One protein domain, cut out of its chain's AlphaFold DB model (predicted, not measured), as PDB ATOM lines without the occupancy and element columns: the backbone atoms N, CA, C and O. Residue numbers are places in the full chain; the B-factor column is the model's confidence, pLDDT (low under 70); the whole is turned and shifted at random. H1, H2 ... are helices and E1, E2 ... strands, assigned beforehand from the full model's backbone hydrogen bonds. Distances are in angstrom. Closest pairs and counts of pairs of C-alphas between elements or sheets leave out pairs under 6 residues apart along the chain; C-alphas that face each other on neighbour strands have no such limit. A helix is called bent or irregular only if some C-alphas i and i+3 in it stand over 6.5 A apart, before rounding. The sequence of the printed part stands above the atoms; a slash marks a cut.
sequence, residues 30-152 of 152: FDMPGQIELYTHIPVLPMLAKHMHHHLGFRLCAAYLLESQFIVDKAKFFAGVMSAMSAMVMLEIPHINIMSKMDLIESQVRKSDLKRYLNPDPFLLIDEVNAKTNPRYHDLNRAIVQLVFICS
ATOM      1  N   PHE A  30      41.849  -4.995  39.903       82.25
ATOM      2  CA  PHE A  30      42.996  -5.862  40.107       82.25
ATOM      3  C   PHE A  30      43.932  -5.759  38.909       82.25
ATOM      4  O   PHE A  30      43.531  -6.044  37.780       82.25
ATOM      5  N   ASP A  31      45.180  -5.372  39.164       82.75
ATOM      6  CA  ASP A  31      46.231  -5.454  38.156       82.75
ATOM      7  C   ASP A  31      46.763  -6.888  38.105       82.75
ATOM      8  O   ASP A  31      47.169  -7.464  39.117       82.75
ATOM      9  N   MET A  32      46.696  -7.484  36.921       74.94
ATOM     10  CA  MET A  32      47.066  -8.873  36.686       74.94
ATOM     11  C   MET A  32      48.455  -8.919  36.038       74.94
ATOM     12  O   MET A  32      48.751  -8.082  35.184       74.94
ATOM     13  N   PRO A  33      49.327  -9.887  36.381       71.06
ATOM     14  CA  PRO A  33      50.645  -9.998  35.755       71.06
ATOM     15  C   PRO A  33      50.598  -9.984  34.207       71.06
ATOM     16  O   PRO A  33      49.779 -10.627  33.557       71.06
ATOM     17  N   GLY A  34      51.508  -9.253  33.563       63.84
ATOM     18  CA  GLY A  34      51.397  -8.970  32.122       63.84
ATOM     19  C   GLY A  34      51.602 -10.155  31.161       63.84
ATOM     20  O   GLY A  34      51.430  -9.985  29.957       63.84
ATOM     21  N   GLN A  35      51.989 -11.344  31.638       65.44
ATOM     22  CA  GLN A  35      52.264 -12.499  30.774       65.44
ATOM     23  C   GLN A  35      51.099 -13.487  30.764       65.44
ATOM     24  O   GLN A  35      50.874 -14.201  31.738       65.44
ATOM     25  N   ILE A  36      50.417 -13.590  29.620       63.44
ATOM     26  CA  ILE A  36      49.275 -14.498  29.445       63.44
ATOM     27  C   ILE A  36      49.634 -15.986  29.638       63.44
ATOM     28  O   ILE A  36      48.805 -16.795  30.047       63.44
ATOM     29  N   GLU A  37      50.896 -16.333  29.388       60.78
ATOM     30  CA  GLU A  37      51.464 -17.685  29.489       60.78
ATOM     31  C   GLU A  37      51.607 -18.169  30.941       60.78
ATOM     32  O   GLU A  37      51.643 -19.372  31.199       60.78
ATOM     33  N   LEU A  38      51.648 -17.249  31.912       56.50
ATOM     34  CA  LEU A  38      51.657 -17.610  33.333       56.50
ATOM     35  C   LEU A  38      50.293 -18.151  33.792       56.50
ATOM     36  O   LEU A  38      50.217 -18.842  34.806       56.50
ATOM     37  N   TYR A  39      49.228 -17.893  33.027       57.50
ATOM     38  CA  TYR A  39      47.860 -18.294  33.362       57.50
ATOM     39  C   TYR A  39      47.448 -19.638  32.773       57.50
ATOM     40  O   TYR A  39      46.536 -20.278  33.285       57.50
ATOM     41  N   THR A  40      48.127 -20.095  31.718       58.06
ATOM     42  CA  THR A  40      47.809 -21.371  31.062       58.06
ATOM     43  C   THR A  40      48.274 -22.582  31.867       58.06
ATOM     44  O   THR A  40      47.708 -23.661  31.715       58.06
ATOM     45  N   HIS A  41      49.305 -22.431  32.706       59.47
ATOM     46  CA  HIS A  41      49.931 -23.556  33.407       59.47
ATOM     47  C   HIS A  41      49.432 -23.778  34.837       59.47
ATOM     48  O   HIS A  41      49.554 -24.895  35.336       59.47
ATOM     49  N   ILE A  42      48.852 -22.764  35.487       64.44
ATOM     50  CA  ILE A  42      48.319 -22.890  36.848       64.44
ATOM     51  C   ILE A  42      46.922 -22.255  36.884       64.44
ATOM     52  O   ILE A  42      46.809 -21.053  36.641       64.44
ATOM     53  N   PRO A  43      45.850 -23.008  37.209       67.50
ATOM     54  CA  PRO A  43      44.468 -22.518  37.177       67.50
ATOM     55  C   PRO A  43      44.125 -21.566  38.342       67.50
ATOM     56  O   PRO A  43      43.005 -21.565  38.847       67.50
ATOM     57  N   VAL A  44      45.071 -20.731  38.775       73.75
ATOM     58  CA  VAL A  44      44.924 -19.796  39.901       73.75
ATOM     59  C   VAL A  44      43.830 -18.778  39.624       73.75
ATOM     60  O   VAL A  44      42.979 -18.557  40.476       73.75
ATOM     61  N   LEU A  45      43.818 -18.183  38.427       75.12
ATOM     62  CA  LEU A  45      42.846 -17.145  38.089       75.12
ATOM     63  C   LEU A  45      41.405 -17.664  37.992       75.12
ATOM     64  O   LEU A  45      40.541 -17.038  38.599       75.12
ATOM     65  N   PRO A  46      41.104 -18.788  37.307       78.88
ATOM     66  CA  PRO A  46      39.755 -19.351  37.330       78.88
ATOM     67  C   PRO A  46      39.280 -19.690  38.745       78.88
ATOM     68  O   PRO A  46      38.114 -19.476  39.073       78.88
ATOM     69  N   MET A  47      40.174 -20.195  39.605       79.88
ATOM     70  CA  MET A  47      39.832 -20.494  40.997       79.88
ATOM     71  C   MET A  47      39.594 -19.222  41.814       79.88
ATOM     72  O   MET A  47      38.596 -19.154  42.525       79.88
ATOM     73  N   LEU A  48      40.435 -18.196  41.661       80.19
ATOM     74  CA  LEU A  48      40.250 -16.888  42.291       80.19
ATOM     75  C   LEU A  48      38.945 -16.226  41.832       80.19
ATOM     76  O   LEU A  48      38.189 -15.724  42.657       80.19
ATOM     77  N   ALA A  49      38.646 -16.265  40.532       81.56
ATOM     78  CA  ALA A  49      37.412 -15.719  39.979       81.56
ATOM     79  C   ALA A  49      36.177 -16.447  40.532       81.56
ATOM     80  O   ALA A  49      35.220 -15.806  40.966       81.56
ATOM     81  N   LYS A  50      36.212 -17.785  40.597       83.19
ATOM     82  CA  LYS A  50      35.150 -18.578  41.236       83.19
ATOM     83  C   LYS A  50      35.007 -18.243  42.714       83.19
ATOM     84  O   LYS A  50      33.883 -18.090  43.181       83.19
ATOM     85  N   HIS A  51      36.118 -18.082  43.425       82.88
ATOM     86  CA  HIS A  51      36.123 -17.720  44.838       82.88
ATOM     87  C   HIS A  51      35.480 -16.351  45.074       82.88
ATOM     88  O   HIS A  51      34.512 -16.235  45.820       82.88
ATOM     89  N   MET A  52      35.926 -15.330  44.341       82.00
ATOM     90  CA  MET A  52      35.373 -13.976  44.421       82.00
ATOM     91  C   MET A  52      33.896 -13.907  44.025       82.00
ATOM     92  O   MET A  52      33.130 -13.144  44.611       82.00
ATOM     93  N   HIS A  53      33.475 -14.714  43.052       83.88
ATOM     94  CA  HIS A  53      32.076 -14.763  42.648       83.88
ATOM     95  C   HIS A  53      31.189 -15.484  43.676       83.88
ATOM     96  O   HIS A  53      30.136 -14.968  44.042       83.88
ATOM     97  N   HIS A  54      31.600 -16.664  44.151       83.00
ATOM     98  CA  HIS A  54      30.767 -17.519  45.003       83.00
ATOM     99  C   HIS A  54      30.828 -17.170  46.492       83.00
ATOM    100  O   HIS A  54      29.796 -17.243  47.156       83.00
ATOM    101  N   HIS A  55      32.003 -16.813  47.018       79.44
ATOM    102  CA  HIS A  55      32.195 -16.544  48.446       79.44
ATOM    103  C   HIS A  55      31.998 -15.070  48.788       79.44
ATOM    104  O   HIS A  55      31.355 -14.756  49.784       79.44
ATOM    105  N   LEU A  56      32.493 -14.173  47.932       77.69
ATOM    106  CA  LEU A  56      32.435 -12.729  48.166       77.69
ATOM    107  C   LEU A  56      31.281 -12.028  47.423       77.69
ATOM    108  O   LEU A  56      30.997 -10.863  47.677       77.69
ATOM    109  N   GLY A  57      30.592 -12.718  46.506       79.81
ATOM    110  CA  GLY A  57      29.429 -12.172  45.795       79.81
ATOM    111  C   GLY A  57      29.756 -11.115  44.732       79.81
ATOM    112  O   GLY A  57      28.854 -10.405  44.278       79.81
ATOM    113  N   PHE A  58      31.016 -10.999  44.297       83.44
ATOM    114  CA  PHE A  58      31.403 -10.015  43.287       83.44
ATOM    115  C   PHE A  58      30.896 -10.384  41.889       83.44
ATOM    116  O   PHE A  58      30.894 -11.541  41.453       83.44
ATOM    117  N   ARG A  59      30.519  -9.351  41.127       84.81
ATOM    118  CA  ARG A  59      30.316  -9.449  39.677       84.81
ATOM    119  C   ARG A  59      31.622  -9.098  38.982       84.81
ATOM    120  O   ARG A  59      31.993  -7.931  38.916       84.81
ATOM    121  N   LEU A  60      32.309 -10.117  38.484       86.56
ATOM    122  CA  LEU A  60      33.616  -9.966  37.860       86.56
ATOM    123  C   LEU A  60      33.491  -9.587  36.385       86.56
ATOM    124  O   LEU A  60      32.604 -10.063  35.677       86.56
ATOM    125  N   CYS A  61      34.421  -8.759  35.920       87.69
ATOM    126  CA  CYS A  61      34.626  -8.458  34.513       87.69
ATOM    127  C   CYS A  61      36.125  -8.274  34.262       87.69
ATOM    128  O   CYS A  61      36.802  -7.620  35.054       87.69
ATOM    129  N   ALA A  62      36.642  -8.852  33.179       87.19
ATOM    130  CA  ALA A  62      38.036  -8.694  32.782       87.19
ATOM    131  C   ALA A  62      38.169  -7.628  31.693       87.19
ATOM    132  O   ALA A  62      37.473  -7.676  30.684       87.19
ATOM    133  N   ALA A  63      39.099  -6.693  31.861       87.75
ATOM    134  CA  ALA A  63      39.511  -5.791  30.794       87.75
ATOM    135  C   ALA A  63      40.722  -6.397  30.071       87.75
ATOM    136  O   ALA A  63      41.809  -6.480  30.640       87.75
ATOM    137  N   TYR A  64      40.543  -6.833  28.826       85.44
ATOM    138  CA  TYR A  64      41.614  -7.410  28.020       85.44
ATOM    139  C   TYR A  64      42.234  -6.329  27.133       85.44
ATOM    140  O   TYR A  64      41.602  -5.854  26.186       85.44
ATOM    141  N   LEU A  65      43.462  -5.913  27.445       84.12
ATOM    142  CA  LEU A  65      44.150  -4.859  26.703       84.12
ATOM    143  C   LEU A  65      44.931  -5.433  25.514       84.12
ATOM    144  O   LEU A  65      45.923  -6.136  25.685       84.12
ATOM    145  N   LEU A  66      44.517  -5.074  24.301       81.56
ATOM    146  CA  LEU A  66      45.244  -5.326  23.055       81.56
ATOM    147  C   LEU A  66      46.036  -4.080  22.661       81.56
ATOM    148  O   LEU A  66      45.521  -2.969  22.754       81.56
ATOM    149  N   GLU A  67      47.274  -4.213  22.193       81.81
ATOM    150  CA  GLU A  67      48.011  -3.052  21.680       81.81
ATOM    151  C   GLU A  67      47.566  -2.677  20.259       81.81
ATOM    152  O   GLU A  67      47.373  -3.534  19.396       81.81
ATOM    153  N   SER A  68      47.467  -1.380  19.973       77.19
ATOM    154  CA  SER A  68      47.070  -0.849  18.660       77.19
ATOM    155  C   SER A  68      47.947  -1.322  17.492       77.19
ATOM    156  O   SER A  68      47.480  -1.409  16.357       77.19
ATOM    157  N   GLN A  69      49.204  -1.690  17.759       76.69
ATOM    158  CA  GLN A  69      50.126  -2.233  16.758       76.69
ATOM    159  C   GLN A  69      49.622  -3.542  16.133       76.69
ATOM    160  O   GLN A  69      49.995  -3.867  15.003       76.69
ATOM    161  N   PHE A  70      48.744  -4.275  16.823       72.50
ATOM    162  CA  PHE A  70      48.110  -5.478  16.289       72.50
ATOM    163  C   PHE A  70      47.144  -5.159  15.141       72.50
ATOM    164  O   PHE A  70      46.918  -6.021  14.303       72.50
ATOM    165  N   ILE A  71      46.631  -3.927  15.040       69.81
ATOM    166  CA  ILE A  71      45.746  -3.492  13.943       69.81
ATOM    167  C   ILE A  71      46.524  -3.294  12.632       69.81
ATOM    168  O   ILE A  71      45.958  -3.410  11.545       69.81
ATOM    169  N   VAL A  72      47.827  -3.001  12.713       70.69
ATOM    170  CA  VAL A  72      48.671  -2.748  11.533       70.69
ATOM    171  C   VAL A  72      48.814  -4.010  10.676       70.69
ATOM    172  O   VAL A  72      48.865  -3.929   9.449       70.69
ATOM    173  N   ASP A  73      48.834  -5.182  11.312       75.38
ATOM    174  CA  ASP A  73      48.906  -6.478  10.645       75.38
ATOM    175  C   ASP A  73      47.677  -7.323  10.991       75.38
ATOM    176  O   ASP A  73      47.511  -7.781  12.119       75.38
ATOM    177  N   LYS A  74      46.841  -7.599   9.986       72.44
ATOM    178  CA  LYS A  74      45.626  -8.408  10.147       72.44
ATOM    179  C   LYS A  74      45.903  -9.774  10.774       72.44
ATOM    180  O   LYS A  74      45.092 -10.235  11.569       72.44
ATOM    181  N   ALA A  75      47.029 -10.416  10.457       75.88
ATOM    182  CA  ALA A  75      47.368 -11.708  11.049       75.88
ATOM    183  C   ALA A  75      47.614 -11.587  12.561       75.88
ATOM    184  O   ALA A  75      47.163 -12.439  13.328       75.88
ATOM    185  N   LYS A  76      48.257 -10.496  12.999       77.94
ATOM    186  CA  LYS A  76      48.432 -10.188  14.424       77.94
ATOM    187  C   LYS A  76      47.097  -9.870  15.081       77.94
ATOM    188  O   LYS A  76      46.834 -10.404  16.151       77.94
ATOM    189  N   PHE A  77      46.240  -9.083  14.433       77.44
ATOM    190  CA  PHE A  77      44.890  -8.812  14.932       77.44
ATOM    191  C   PHE A  77      44.112 -10.108  15.200       77.44
ATOM    192  O   PHE A  77      43.619 -10.303  16.309       77.44
ATOM    193  N   PHE A  78      44.077 -11.038  14.237       77.94
ATOM    194  CA  PHE A  78      43.418 -12.335  14.430       77.94
ATOM    195  C   PHE A  78      44.043 -13.146  15.569       77.94
ATOM    196  O   PHE A  78      43.311 -13.718  16.373       77.94
ATOM    197  N   ALA A  79      45.374 -13.170  15.681       81.06
ATOM    198  CA  ALA A  79      46.049 -13.834  16.796       81.06
ATOM    199  C   ALA A  79      45.665 -13.218  18.157       81.06
ATOM    200  O   ALA A  79      45.404 -13.953  19.108       81.06
ATOM    201  N   GLY A  80      45.562 -11.888  18.230       81.19
ATOM    202  CA  GLY A  80      45.131 -11.161  19.424       81.19
ATOM    203  C   GLY A  80      43.694 -11.489  19.830       81.19
ATOM    204  O   GLY A  80      43.448 -11.811  20.989       81.19
ATOM    205  N   VAL A  81      42.753 -11.497  18.879       80.12
ATOM    206  CA  VAL A  81      41.350 -11.843  19.166       80.12
ATOM    207  C   VAL A  81      41.200 -13.311  19.584       80.12
ATOM    208  O   VAL A  81      40.481 -13.606  20.536       80.12
ATOM    209  N   MET A  82      41.912 -14.241  18.938       80.50
ATOM    210  CA  MET A  82      41.909 -15.651  19.358       80.50
ATOM    211  C   MET A  82      42.481 -15.833  20.769       80.50
ATOM    212  O   MET A  82      41.972 -16.648  21.540       80.50
ATOM    213  N   SER A  83      43.515 -15.064  21.122       82.81
ATOM    214  CA  SER A  83      44.089 -15.070  22.467       82.81
ATOM    215  C   SER A  83      43.101 -14.540  23.510       82.81
ATOM    216  O   SER A  83      42.888 -15.198  24.530       82.81
ATOM    217  N   ALA A  84      42.426 -13.425  23.217       82.38
ATOM    218  CA  ALA A  84      41.377 -12.870  24.071       82.38
ATOM    219  C   ALA A  84      40.229 -13.867  24.297       82.38
ATOM    220  O   ALA A  84      39.792 -14.080  25.427       82.38
ATOM    221  N   MET A  85      39.790 -14.552  23.237       81.50
ATOM    222  CA  MET A  85      38.761 -15.589  23.322       81.50
ATOM    223  C   MET A  85      39.202 -16.771  24.188       81.50
ATOM    224  O   MET A  85      38.439 -17.259  25.018       81.50
ATOM    225  N   SER A  86      40.441 -17.235  24.008       83.06
ATOM    226  CA  SER A  86      40.992 -18.316  24.824       83.06
ATOM    227  C   SER A  86      41.018 -17.936  26.306       83.06
ATOM    228  O   SER A  86      40.710 -18.780  27.146       83.06
ATOM    229  N   ALA A  87      41.353 -16.684  26.631       81.50
ATOM    230  CA  ALA A  87      41.311 -16.176  28.000       81.50
ATOM    231  C   ALA A  87      39.872 -16.112  28.542       81.50
ATOM    232  O   ALA A  87      39.625 -16.555  29.662       81.50
ATOM    233  N   MET A  88      38.913 -15.666  27.725       82.62
ATOM    234  CA  MET A  88      37.492 -15.623  28.088       82.62
ATOM    235  C   MET A  88      36.942 -17.009  28.439       82.62
ATOM    236  O   MET A  88      36.278 -17.167  29.463       82.62
ATOM    237  N   VAL A  89      37.258 -18.023  27.627       82.81
ATOM    238  CA  VAL A  89      36.845 -19.414  27.876       82.81
ATOM    239  C   VAL A  89      37.540 -19.992  29.108       82.81
ATOM    240  O   VAL A  89      36.917 -20.721  29.870       82.81
ATOM    241  N   MET A  90      38.815 -19.664  29.326       80.56
ATOM    242  CA  MET A  90      39.575 -20.164  30.473       80.56
ATOM    243  C   MET A  90      39.089 -19.575  31.802       80.56
ATOM    244  O   MET A  90      39.012 -20.295  32.795       80.56
ATOM    245  N   LEU A  91      38.799 -18.273  31.830       78.94
ATOM    246  CA  LEU A  91      38.415 -17.553  33.045       78.94
ATOM    247  C   LEU A  91      36.914 -17.617  33.340       78.94
ATOM    248  O   LEU A  91      36.524 -17.348  34.469       78.94
ATOM    249  N   GLU A  92      36.084 -17.962  32.350       83.25
ATOM    250  CA  GLU A  92      34.621 -18.066  32.478       83.25
ATOM    251  C   GLU A  92      33.949 -16.762  32.974       83.25
ATOM    252  O   GLU A  92      32.876 -16.790  33.574       83.25
ATOM    253  N   ILE A  93      34.559 -15.598  32.708       84.19
ATOM    254  CA  ILE A  93      34.042 -14.267  33.083       84.19
ATOM    255  C   ILE A  93      33.853 -13.376  31.849       84.19
ATOM    256  O   ILE A  93      34.570 -13.536  30.856       84.19
ATOM    257  N   PRO A  94      32.930 -12.396  31.877       85.75
ATOM    258  CA  PRO A  94      32.765 -11.459  30.769       85.75
ATOM    259  C   PRO A  94      34.036 -10.624  30.567       85.75
ATOM    260  O   PRO A  94      34.572 -10.056  31.521       85.75
ATOM    261  N   HIS A  95      34.506 -10.547  29.321       85.62
ATOM    262  CA  HIS A  95      35.677  -9.763  28.931       85.62
ATOM    263  C   HIS A  95      35.262  -8.522  28.139       85.62
ATOM    264  O   HIS A  95      34.422  -8.603  27.246       85.62
ATOM    265  N   ILE A  96      35.889  -7.390  28.438       86.38
ATOM    266  CA  ILE A  96      35.841  -6.164  27.646       86.38
ATOM    267  C   ILE A  96      37.182  -6.053  26.929       86.38
ATOM    268  O   ILE A  96      38.216  -5.844  27.563       86.38
ATOM    269  N   ASN A  97      37.170  -6.190  25.606       83.25
ATOM    270  CA  ASN A  97      38.362  -6.038  24.779       83.25
ATOM    271  C   ASN A  97      38.642  -4.548  24.544       83.25
ATOM    272  O   ASN A  97      37.854  -3.845  23.913       83.25
ATOM    273  N   ILE A  98      39.770  -4.055  25.052       84.62
ATOM    274  CA  ILE A  98      40.172  -2.648  24.975       84.62
ATOM    275  C   ILE A  98      41.412  -2.541  24.097       84.62
ATOM    276  O   ILE A  98      42.443  -3.143  24.385       84.62
ATOM    277  N   MET A  99      41.350  -1.723  23.048       81.44
ATOM    278  CA  MET A  99      42.546  -1.388  22.277       81.44
ATOM    279  C   MET A  99      43.290  -0.214  22.918       81.44
ATOM    280  O   MET A  99      42.768   0.894  23.042       81.44
ATOM    281  N   SER A 100      44.522  -0.479  23.338       82.56
ATOM    282  CA  SER A 100      45.433   0.443  24.011       82.56
ATOM    283  C   SER A 100      46.422   1.080  23.031       82.56
ATOM    284  O   SER A 100      46.666   0.560  21.941       82.56
ATOM    285  N   LYS A 101      47.021   2.210  23.430       82.62
ATOM    286  CA  LYS A 101      48.064   2.923  22.664       82.62
ATOM    287  C   LYS A 101      47.627   3.350  21.253       82.62
ATOM    288  O   LYS A 101      48.399   3.281  20.296       82.62
ATOM    289  N   MET A 102      46.363   3.740  21.083       77.12
ATOM    290  CA  MET A 102      45.795   4.124  19.777       77.12
ATOM    291  C   MET A 102      46.452   5.374  19.168       77.12
ATOM    292  O   MET A 102      46.400   5.569  17.955       77.12
ATOM    293  N   ASP A 103      47.112   6.181  19.995       78.75
ATOM    294  CA  ASP A 103      47.947   7.317  19.603       78.75
ATOM    295  C   ASP A 103      49.099   6.915  18.664       78.75
ATOM    296  O   ASP A 103      49.410   7.642  17.719       78.75
ATOM    297  N   LEU A 104      49.675   5.718  18.836       78.56
ATOM    298  CA  LEU A 104      50.821   5.254  18.041       78.56
ATOM    299  C   LEU A 104      50.480   4.979  16.571       78.56
ATOM    300  O   LEU A 104      51.362   5.023  15.711       78.56
ATOM    301  N   ILE A 105      49.214   4.691  16.271       74.94
ATOM    302  CA  ILE A 105      48.762   4.318  14.924       74.94
ATOM    303  C   ILE A 105      47.995   5.434  14.216       74.94
ATOM    304  O   ILE A 105      47.657   5.278  13.042       74.94
ATOM    305  N   GLU A 106      47.751   6.573  14.873       69.81
ATOM    306  CA  GLU A 106      46.999   7.692  14.285       69.81
ATOM    307  C   GLU A 106      47.694   8.271  13.036       69.81
ATOM    308  O   GLU A 106      47.031   8.761  12.123       69.81
ATOM    309  N   SER A 107      49.023   8.146  12.950       69.00
ATOM    310  CA  SER A 107      49.815   8.537  11.774       69.00
ATOM    311  C   SER A 107      49.885   7.467  10.673       69.00
ATOM    312  O   SER A 107      50.213   7.791   9.531       69.00
ATOM    313  N   GLN A 108      49.580   6.206  10.993       67.31
ATOM    314  CA  GLN A 108      49.763   5.055  10.098       67.31
ATOM    315  C   GLN A 108      48.452   4.555   9.487       67.31
ATOM    316  O   GLN A 108      48.451   4.029   8.374       67.31
ATOM    317  N   VAL A 109      47.329   4.719  10.192       66.94
ATOM    318  CA  VAL A 109      46.024   4.173   9.802       66.94
ATOM    319  C   VAL A 109      44.979   5.284   9.801       66.94
ATOM    320  O   VAL A 109      44.831   6.032  10.767       66.94
ATOM    321  N   ARG A 110      44.206   5.402   8.715       67.62
ATOM    322  CA  ARG A 110      43.122   6.392   8.639       67.62
ATOM    323  C   ARG A 110      42.008   6.016   9.618       67.62
ATOM    324  O   ARG A 110      41.612   4.856   9.708       67.62
ATOM    325  N   LYS A 111      41.401   7.012  10.279       67.44
ATOM    326  CA  LYS A 111      40.266   6.811  11.211       67.44
ATOM    327  C   LYS A 111      39.081   6.053  10.587       67.44
ATOM    328  O   LYS A 111      38.330   5.403  11.307       67.44
ATOM    329  N   SER A 112      38.906   6.117   9.262       65.81
ATOM    330  CA  SER A 112      37.898   5.341   8.523       65.81
ATOM    331  C   SER A 112      38.177   3.839   8.516       65.81
ATOM    332  O   SER A 112      37.242   3.048   8.609       65.81
ATOM    333  N   ASP A 113      39.448   3.454   8.427       67.94
ATOM    334  CA  ASP A 113      39.871   2.054   8.376       67.94
ATOM    335  C   ASP A 113      39.864   1.456   9.784       67.94
ATOM    336  O   ASP A 113      39.481   0.308   9.972       67.94
ATOM    337  N   LEU A 114      40.155   2.280  10.793       68.38
ATOM    338  CA  LEU A 114      40.074   1.917  12.205       68.38
ATOM    339  C   LEU A 114      38.663   1.481  12.636       68.38
ATOM    340  O   LEU A 114      38.502   0.519  13.384       68.38
ATOM    341  N   LYS A 115      37.624   2.148  12.112       66.69
ATOM    342  CA  LYS A 115      36.221   1.777  12.367       66.69
ATOM    343  C   LYS A 115      35.886   0.360  11.895       66.69
ATOM    344  O   LYS A 115      34.997  -0.251  12.471       66.69
ATOM    345  N   ARG A 116      36.608  -0.167  10.896       66.44
ATOM    346  CA  ARG A 116      36.420  -1.538  10.393       66.44
ATOM    347  C   ARG A 116      36.958  -2.604  11.347       66.44
ATOM    348  O   ARG A 116      36.542  -3.745  11.244       66.44
ATOM    349  N   TYR A 117      37.876  -2.246  12.247       64.94
ATOM    350  CA  TYR A 117      38.408  -3.152  13.272       64.94
ATOM    351  C   TYR A 117      37.640  -3.046  14.591       64.94
ATOM    352  O   TYR A 117      37.511  -4.034  15.299       64.94
ATOM    353  N   LEU A 118      37.120  -1.854  14.907       64.12
ATOM    354  CA  LEU A 118      36.278  -1.619  16.087       64.12
ATOM    355  C   LEU A 118      34.865  -2.190  15.930       64.12
ATOM    356  O   LEU A 118      34.231  -2.526  16.920       64.12
ATOM    357  N   ASN A 119      34.370  -2.264  14.695       63.41
ATOM    358  CA  ASN A 119      33.109  -2.905  14.360       63.41
ATOM    359  C   ASN A 119      33.385  -3.873  13.201       63.41
ATOM    360  O   ASN A 119      33.214  -3.500  12.033       63.41
ATOM    361  N   PRO A 120      33.953  -5.056  13.502       60.56
ATOM    362  CA  PRO A 120      34.388  -5.987  12.478       60.56
ATOM    363  C   PRO A 120      33.167  -6.536  11.747       60.56
ATOM    364  O   PRO A 120      32.437  -7.370  12.269       60.56
ATOM    365  N   ASP A 121      32.951  -6.072  10.516       63.44
ATOM    366  CA  ASP A 121      32.072  -6.768   9.585       63.44
ATOM    367  C   ASP A 121      32.791  -8.059   9.145       63.44
ATOM    368  O   ASP A 121      33.857  -7.981   8.510       63.44
ATOM    369  N   PRO A 122      32.235  -9.243   9.468       60.03
ATOM    370  CA  PRO A 122      32.832 -10.534   9.141       60.03
ATOM    371  C   PRO A 122      33.138 -10.704   7.645       60.03
ATOM    372  O   PRO A 122      34.039 -11.447   7.260       60.03
ATOM    373  N   PHE A 123      32.406 -10.014   6.774       62.50
ATOM    374  CA  PHE A 123      32.553 -10.162   5.330       62.50
ATOM    375  C   PHE A 123      33.586  -9.202   4.732       62.50
ATOM    376  O   PHE A 123      34.158  -9.494   3.688       62.50
ATOM    377  N   LEU A 124      33.915  -8.098   5.407       63.97
ATOM    378  CA  LEU A 124      34.904  -7.135   4.906       63.97
ATOM    379  C   LEU A 124      36.351  -7.600   5.109       63.97
ATOM    380  O   LEU A 124      37.235  -7.259   4.321       63.97
ATOM    381  N   LEU A 125      36.618  -8.368   6.166       67.19
ATOM    382  CA  LEU A 125      37.966  -8.869   6.447       67.19
ATOM    383  C   LEU A 125      38.282 -10.155   5.674       67.19
ATOM    384  O   LEU A 125      39.445 -10.378   5.333       67.19
ATOM    385  N   ILE A 126      37.272 -10.978   5.370       73.25
ATOM    386  CA  ILE A 126      37.471 -12.298   4.762       73.25
ATOM    387  C   ILE A 126      37.973 -12.217   3.316       73.25
ATOM    388  O   ILE A 126      38.843 -12.999   2.940       73.25
ATOM    389  N   ASP A 127      37.498 -11.245   2.535       74.12
ATOM    390  CA  ASP A 127      37.858 -11.105   1.119       74.12
ATOM    391  C   ASP A 127      39.349 -10.797   0.942       74.12
ATOM    392  O   ASP A 127      40.037 -11.400   0.117       74.12
ATOM    393  N   GLU A 128      39.890  -9.914   1.781       72.12
ATOM    394  CA  GLU A 128      41.311  -9.572   1.749       72.12
ATOM    395  C   GLU A 128      42.210 -10.696   2.282       72.12
ATOM    396  O   GLU A 128      43.340 -10.859   1.813       72.12
ATOM    397  N   VAL A 129      41.733 -11.477   3.257       74.31
ATOM    398  CA  VAL A 129      42.473 -12.638   3.780       74.31
ATOM    399  C   VAL A 129      42.488 -13.757   2.739       74.31
ATOM    400  O   VAL A 129      43.554 -14.303   2.447       74.31
ATOM    401  N   ASN A 130      41.344 -14.049   2.119       79.25
ATOM    402  CA  ASN A 130      41.202 -15.056   1.067       79.25
ATOM    403  C   ASN A 130      42.003 -14.711  -0.194       79.25
ATOM    404  O   ASN A 130      42.513 -15.622  -0.842       79.25
ATOM    405  N   ALA A 131      42.186 -13.424  -0.508       78.94
ATOM    406  CA  ALA A 131      43.056 -12.984  -1.601       78.94
ATOM    407  C   ALA A 131      44.546 -13.303  -1.360       78.94
ATOM    408  O   ALA A 131      45.308 -13.452  -2.315       78.94
ATOM    409  N   LYS A 132      44.973 -13.410  -0.094       77.69
ATOM    410  CA  LYS A 132      46.367 -13.694   0.298       77.69
ATOM    411  C   LYS A 132      46.617 -15.153   0.690       77.69
ATOM    412  O   LYS A 132      47.773 -15.546   0.827       77.69
ATOM    413  N   THR A 133      45.571 -15.954   0.889       78.38
ATOM    414  CA  THR A 133      45.670 -17.349   1.348       78.38
ATOM    415  C   THR A 133      45.171 -18.337   0.297       78.38
ATOM    416  O   THR A 133      44.333 -18.026  -0.546       78.38
ATOM    417  N   ASN A 134      45.716 -19.556   0.329       82.81
ATOM    418  CA  ASN A 134      45.323 -20.619  -0.595       82.81
ATOM    419  C   ASN A 134      43.818 -20.946  -0.431       82.81
ATOM    420  O   ASN A 134      43.365 -21.028   0.715       82.81
ATOM    421  N   PRO A 135      43.072 -21.204  -1.526       82.50
ATOM    422  CA  PRO A 135      41.659 -21.599  -1.492       82.50
ATOM    423  C   PRO A 135      41.306 -22.703  -0.492       82.50
ATOM    424  O   PRO A 135      40.217 -22.705   0.074       82.50
ATOM    425  N   ARG A 136      42.244 -23.613  -0.204       83.75
ATOM    426  CA  ARG A 136      42.074 -24.669   0.805       83.75
ATOM    427  C   ARG A 136      41.789 -24.138   2.222       83.75
ATOM    428  O   ARG A 136      41.197 -24.855   3.020       83.75
ATOM    429  N   TYR A 137      42.225 -22.921   2.549       79.69
ATOM    430  CA  TYR A 137      42.069 -22.320   3.877       79.69
ATOM    431  C   TYR A 137      40.885 -21.349   3.971       79.69
ATOM    432  O   TYR A 137      40.666 -20.770   5.031       79.69
ATOM    433  N   HIS A 138      40.097 -21.174   2.904       81.81
ATOM    434  CA  HIS A 138      38.980 -20.219   2.901       81.81
ATOM    435  C   HIS A 138      37.883 -20.597   3.906       81.81
ATOM    436  O   HIS A 138      37.346 -19.717   4.580       81.81
ATOM    437  N   ASP A 139      37.615 -21.893   4.086       82.62
ATOM    438  CA  ASP A 139      36.672 -22.379   5.103       82.62
ATOM    439  C   ASP A 139      37.174 -22.109   6.529       82.62
ATOM    440  O   ASP A 139      36.404 -21.709   7.404       82.62
ATOM    441  N   LEU A 140      38.484 -22.254   6.754       80.38
ATOM    442  CA  LEU A 140      39.118 -21.935   8.034       80.38
ATOM    443  C   LEU A 140      39.050 -20.430   8.319       80.38
ATOM    444  O   LEU A 140      38.668 -20.031   9.417       80.38
ATOM    445  N   ASN A 141      39.366 -19.596   7.327       80.50
ATOM    446  CA  ASN A 141      39.281 -18.143   7.451       80.50
ATOM    447  C   ASN A 141      37.854 -17.704   7.804       80.50
ATOM    448  O   ASN A 141      37.675 -16.841   8.659       80.50
ATOM    449  N   ARG A 142      36.832 -18.333   7.205       79.31
ATOM    450  CA  ARG A 142      35.427 -18.063   7.541       79.31
ATOM    451  C   ARG A 142      35.119 -18.379   9.003       79.31
ATOM    452  O   ARG A 142      34.513 -17.547   9.673       79.31
ATOM    453  N   ALA A 143      35.546 -19.540   9.493       79.19
ATOM    454  CA  ALA A 143      35.329 -19.929  10.885       79.19
ATOM    455  C   ALA A 143      36.026 -18.968  11.866       79.19
ATOM    456  O   ALA A 143      35.414 -18.524  12.834       79.19
ATOM    457  N   ILE A 144      37.277 -18.583  11.582       76.88
ATOM    458  CA  ILE A 144      38.037 -17.626  12.405       76.88
ATOM    459  C   ILE A 144      37.332 -16.268  12.455       76.88
ATOM    460  O   ILE A 144      37.193 -15.680  13.523       76.88
ATOM    461  N   VAL A 145      36.852 -15.769  11.318       75.38
ATOM    462  CA  VAL A 145      36.209 -14.453  11.260       75.38
ATOM    463  C   VAL A 145      34.843 -14.445  11.963       75.38
ATOM    464  O   VAL A 145      34.495 -13.459  12.609       75.38
ATOM    465  N   GLN A 146      34.095 -15.552  11.928       72.69
ATOM    466  CA  GLN A 146      32.875 -15.704  12.731       72.69
ATOM    467  C   GLN A 146      33.160 -15.694  14.240       72.69
ATOM    468  O   GLN A 146      32.376 -15.128  14.998       72.69
ATOM    469  N   LEU A 147      34.287 -16.266  14.674       67.56
ATOM    470  CA  LEU A 147      34.702 -16.251  16.082       67.56
ATOM    471  C   LEU A 147      35.030 -14.834  16.575       67.56
ATOM    472  O   LEU A 147      34.715 -14.501  17.713       67.56
ATOM    473  N   VAL A 148      35.594 -13.971  15.721       68.00
ATOM    474  CA  VAL A 148      35.896 -12.569  16.076       68.00
ATOM    475  C   VAL A 148      34.636 -11.800  16.490       68.00
ATOM    476  O   VAL A 148      34.684 -11.009  17.430       68.00
ATOM    477  N   PHE A 149      33.497 -12.077  15.850       61.00
ATOM    478  CA  PHE A 149      32.219 -11.445  16.187       61.00
ATOM    479  C   PHE A 149      31.706 -11.836  17.582       61.00
ATOM    480  O   PHE A 149      31.000 -11.063  18.209       61.00
ATOM    481  N   ILE A 150      32.083 -13.011  18.097       56.50
ATOM    482  CA  ILE A 150      31.699 -13.465  19.446       56.50
ATOM    483  C   ILE A 150      32.470 -12.694  20.532       56.50
ATOM    484  O   ILE A 150      31.991 -12.553  21.652       56.50
ATOM    485  N   CYS A 151      33.661 -12.189  20.202       52.66
ATOM    486  CA  CYS A 151      34.497 -11.388  21.102       52.66
ATOM    487  C   CYS A 151      34.196  -9.880  21.076       52.66
ATOM    488  O   CYS A 151      34.806  -9.147  21.857       52.66
ATOM    489  N   SER A 152      33.346  -9.411  20.159       50.50
ATOM    490  CA  SER A 152      33.028  -7.985  19.959       50.50
ATOM    491  C   SER A 152      31.719  -7.625  20.653       50.50
ATOM    492  O   SER A 152      31.674  -6.546  21.282       50.50
TER     493      SER A 152
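This is residues 30 to 152 of the 152 residues of a protein of Pneumocystis jirovecii (strain SE8) (UniProt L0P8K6). A ribbon of two parallel strands, E1 and E2, has one long helix, H4, packed on it, and smaller helical parts lie toward the two ends of the longest axis. H2, with short H1 beside it, lies toward one end, past the last residues of H4; the helical hairpin H7 and H8 lies toward the other, while H3, H5 and H6 lie past the strands' last residues. The printed part has 123 residues with eight named helices and two named strands, in the order H1 H2 E1 H3 H4 E2 H5 H6 H7 H8; its class is mostly helix. It is only just loose, close to compact, with a radius of gyration of the C-alphas of 16.5 A and spans of 50 by 36 by 23 A.

Begin at E1, residues 62 to 67, and E2, residues 95 to 100: they are parallel at 28 degrees, with N 64 and O 96 2.8 A apart and N 100 and O 66 2.7 A apart, within hydrogen-bond range. Between them in the chain come H3, residues 69 to 72, and H4, residues 74 to 91, a strand-helix-strand unit, two parallel neighbour strands joined through helices, with a right-handed crossover. The closest C-alphas of E1 and H4 are those of Tyr 64 and Ala 84, 6.7 A apart. H4 is the hub, touching three helices. It touches H3 only at the corner, at Phe 70 and Phe 77, whose C-alphas are 4.8 A apart. With residues 90 to 91 alone it touches H2, residues 44 to 54, at a steep tilt of 53 degrees; the closest C-alphas, of Pro 46 and Leu 91, are 4.8 A apart. With residues 78 to 82 alone it touches H8, residues 135 to 150, at a steep tilt of 51 degrees; the closest C-alphas, of Val 81 and Val 148, are 6.3 A apart. H8 forms a hairpin with H7, residues 122 to 132: a shallow tilt of 30 degrees, opposite ways, C-alphas of Pro 122 and Val 145 closest at 5.6 A. H1, residues 37 to 40, is near H4, with 6 pairs of C-alphas within 10 A. H5, residues 102 to 105, only just touches H3, with 3 pairs of C-alphas within 8 A; the closest are those of Gln 69 and Ile 105, 6.9 A apart. H6, residues 111 to 118, is close to but not clearly touching H3, at Ile 71 and Tyr 117, whose C-alphas are 7.4 A apart. In H2 and H4 every O i to N i+4 pair is within hydrogen-bond range; H6 has 2 of 4, H8 8 of 12, and H7 3 of 7, with 2 of 8 O i to N i+3 pairs.

Find C-alpha 62 at (38.036, -8.694, 32.782); E1 runs 16.0 A from there, and E2 is 15.0 A long. Find C-alpha 74 at (45.626, -8.408, 10.147); H4 runs 25.7 A from there. H8 is 24.6 A long, ends at C-alpha 150 at (31.699, -13.465, 19.446), and is irregular: C-alphas 136 and 139 are 7.3 A apart.

The C-alphas of His 55 and Ala 131 are the two farthest apart, 51.3 A. The printed part has no cut, and no link is long. Mean pLDDT of the printed part is 75.2; look for values under 70 at residues 34 to 43, 71, 106 to 125 and 147 to 152.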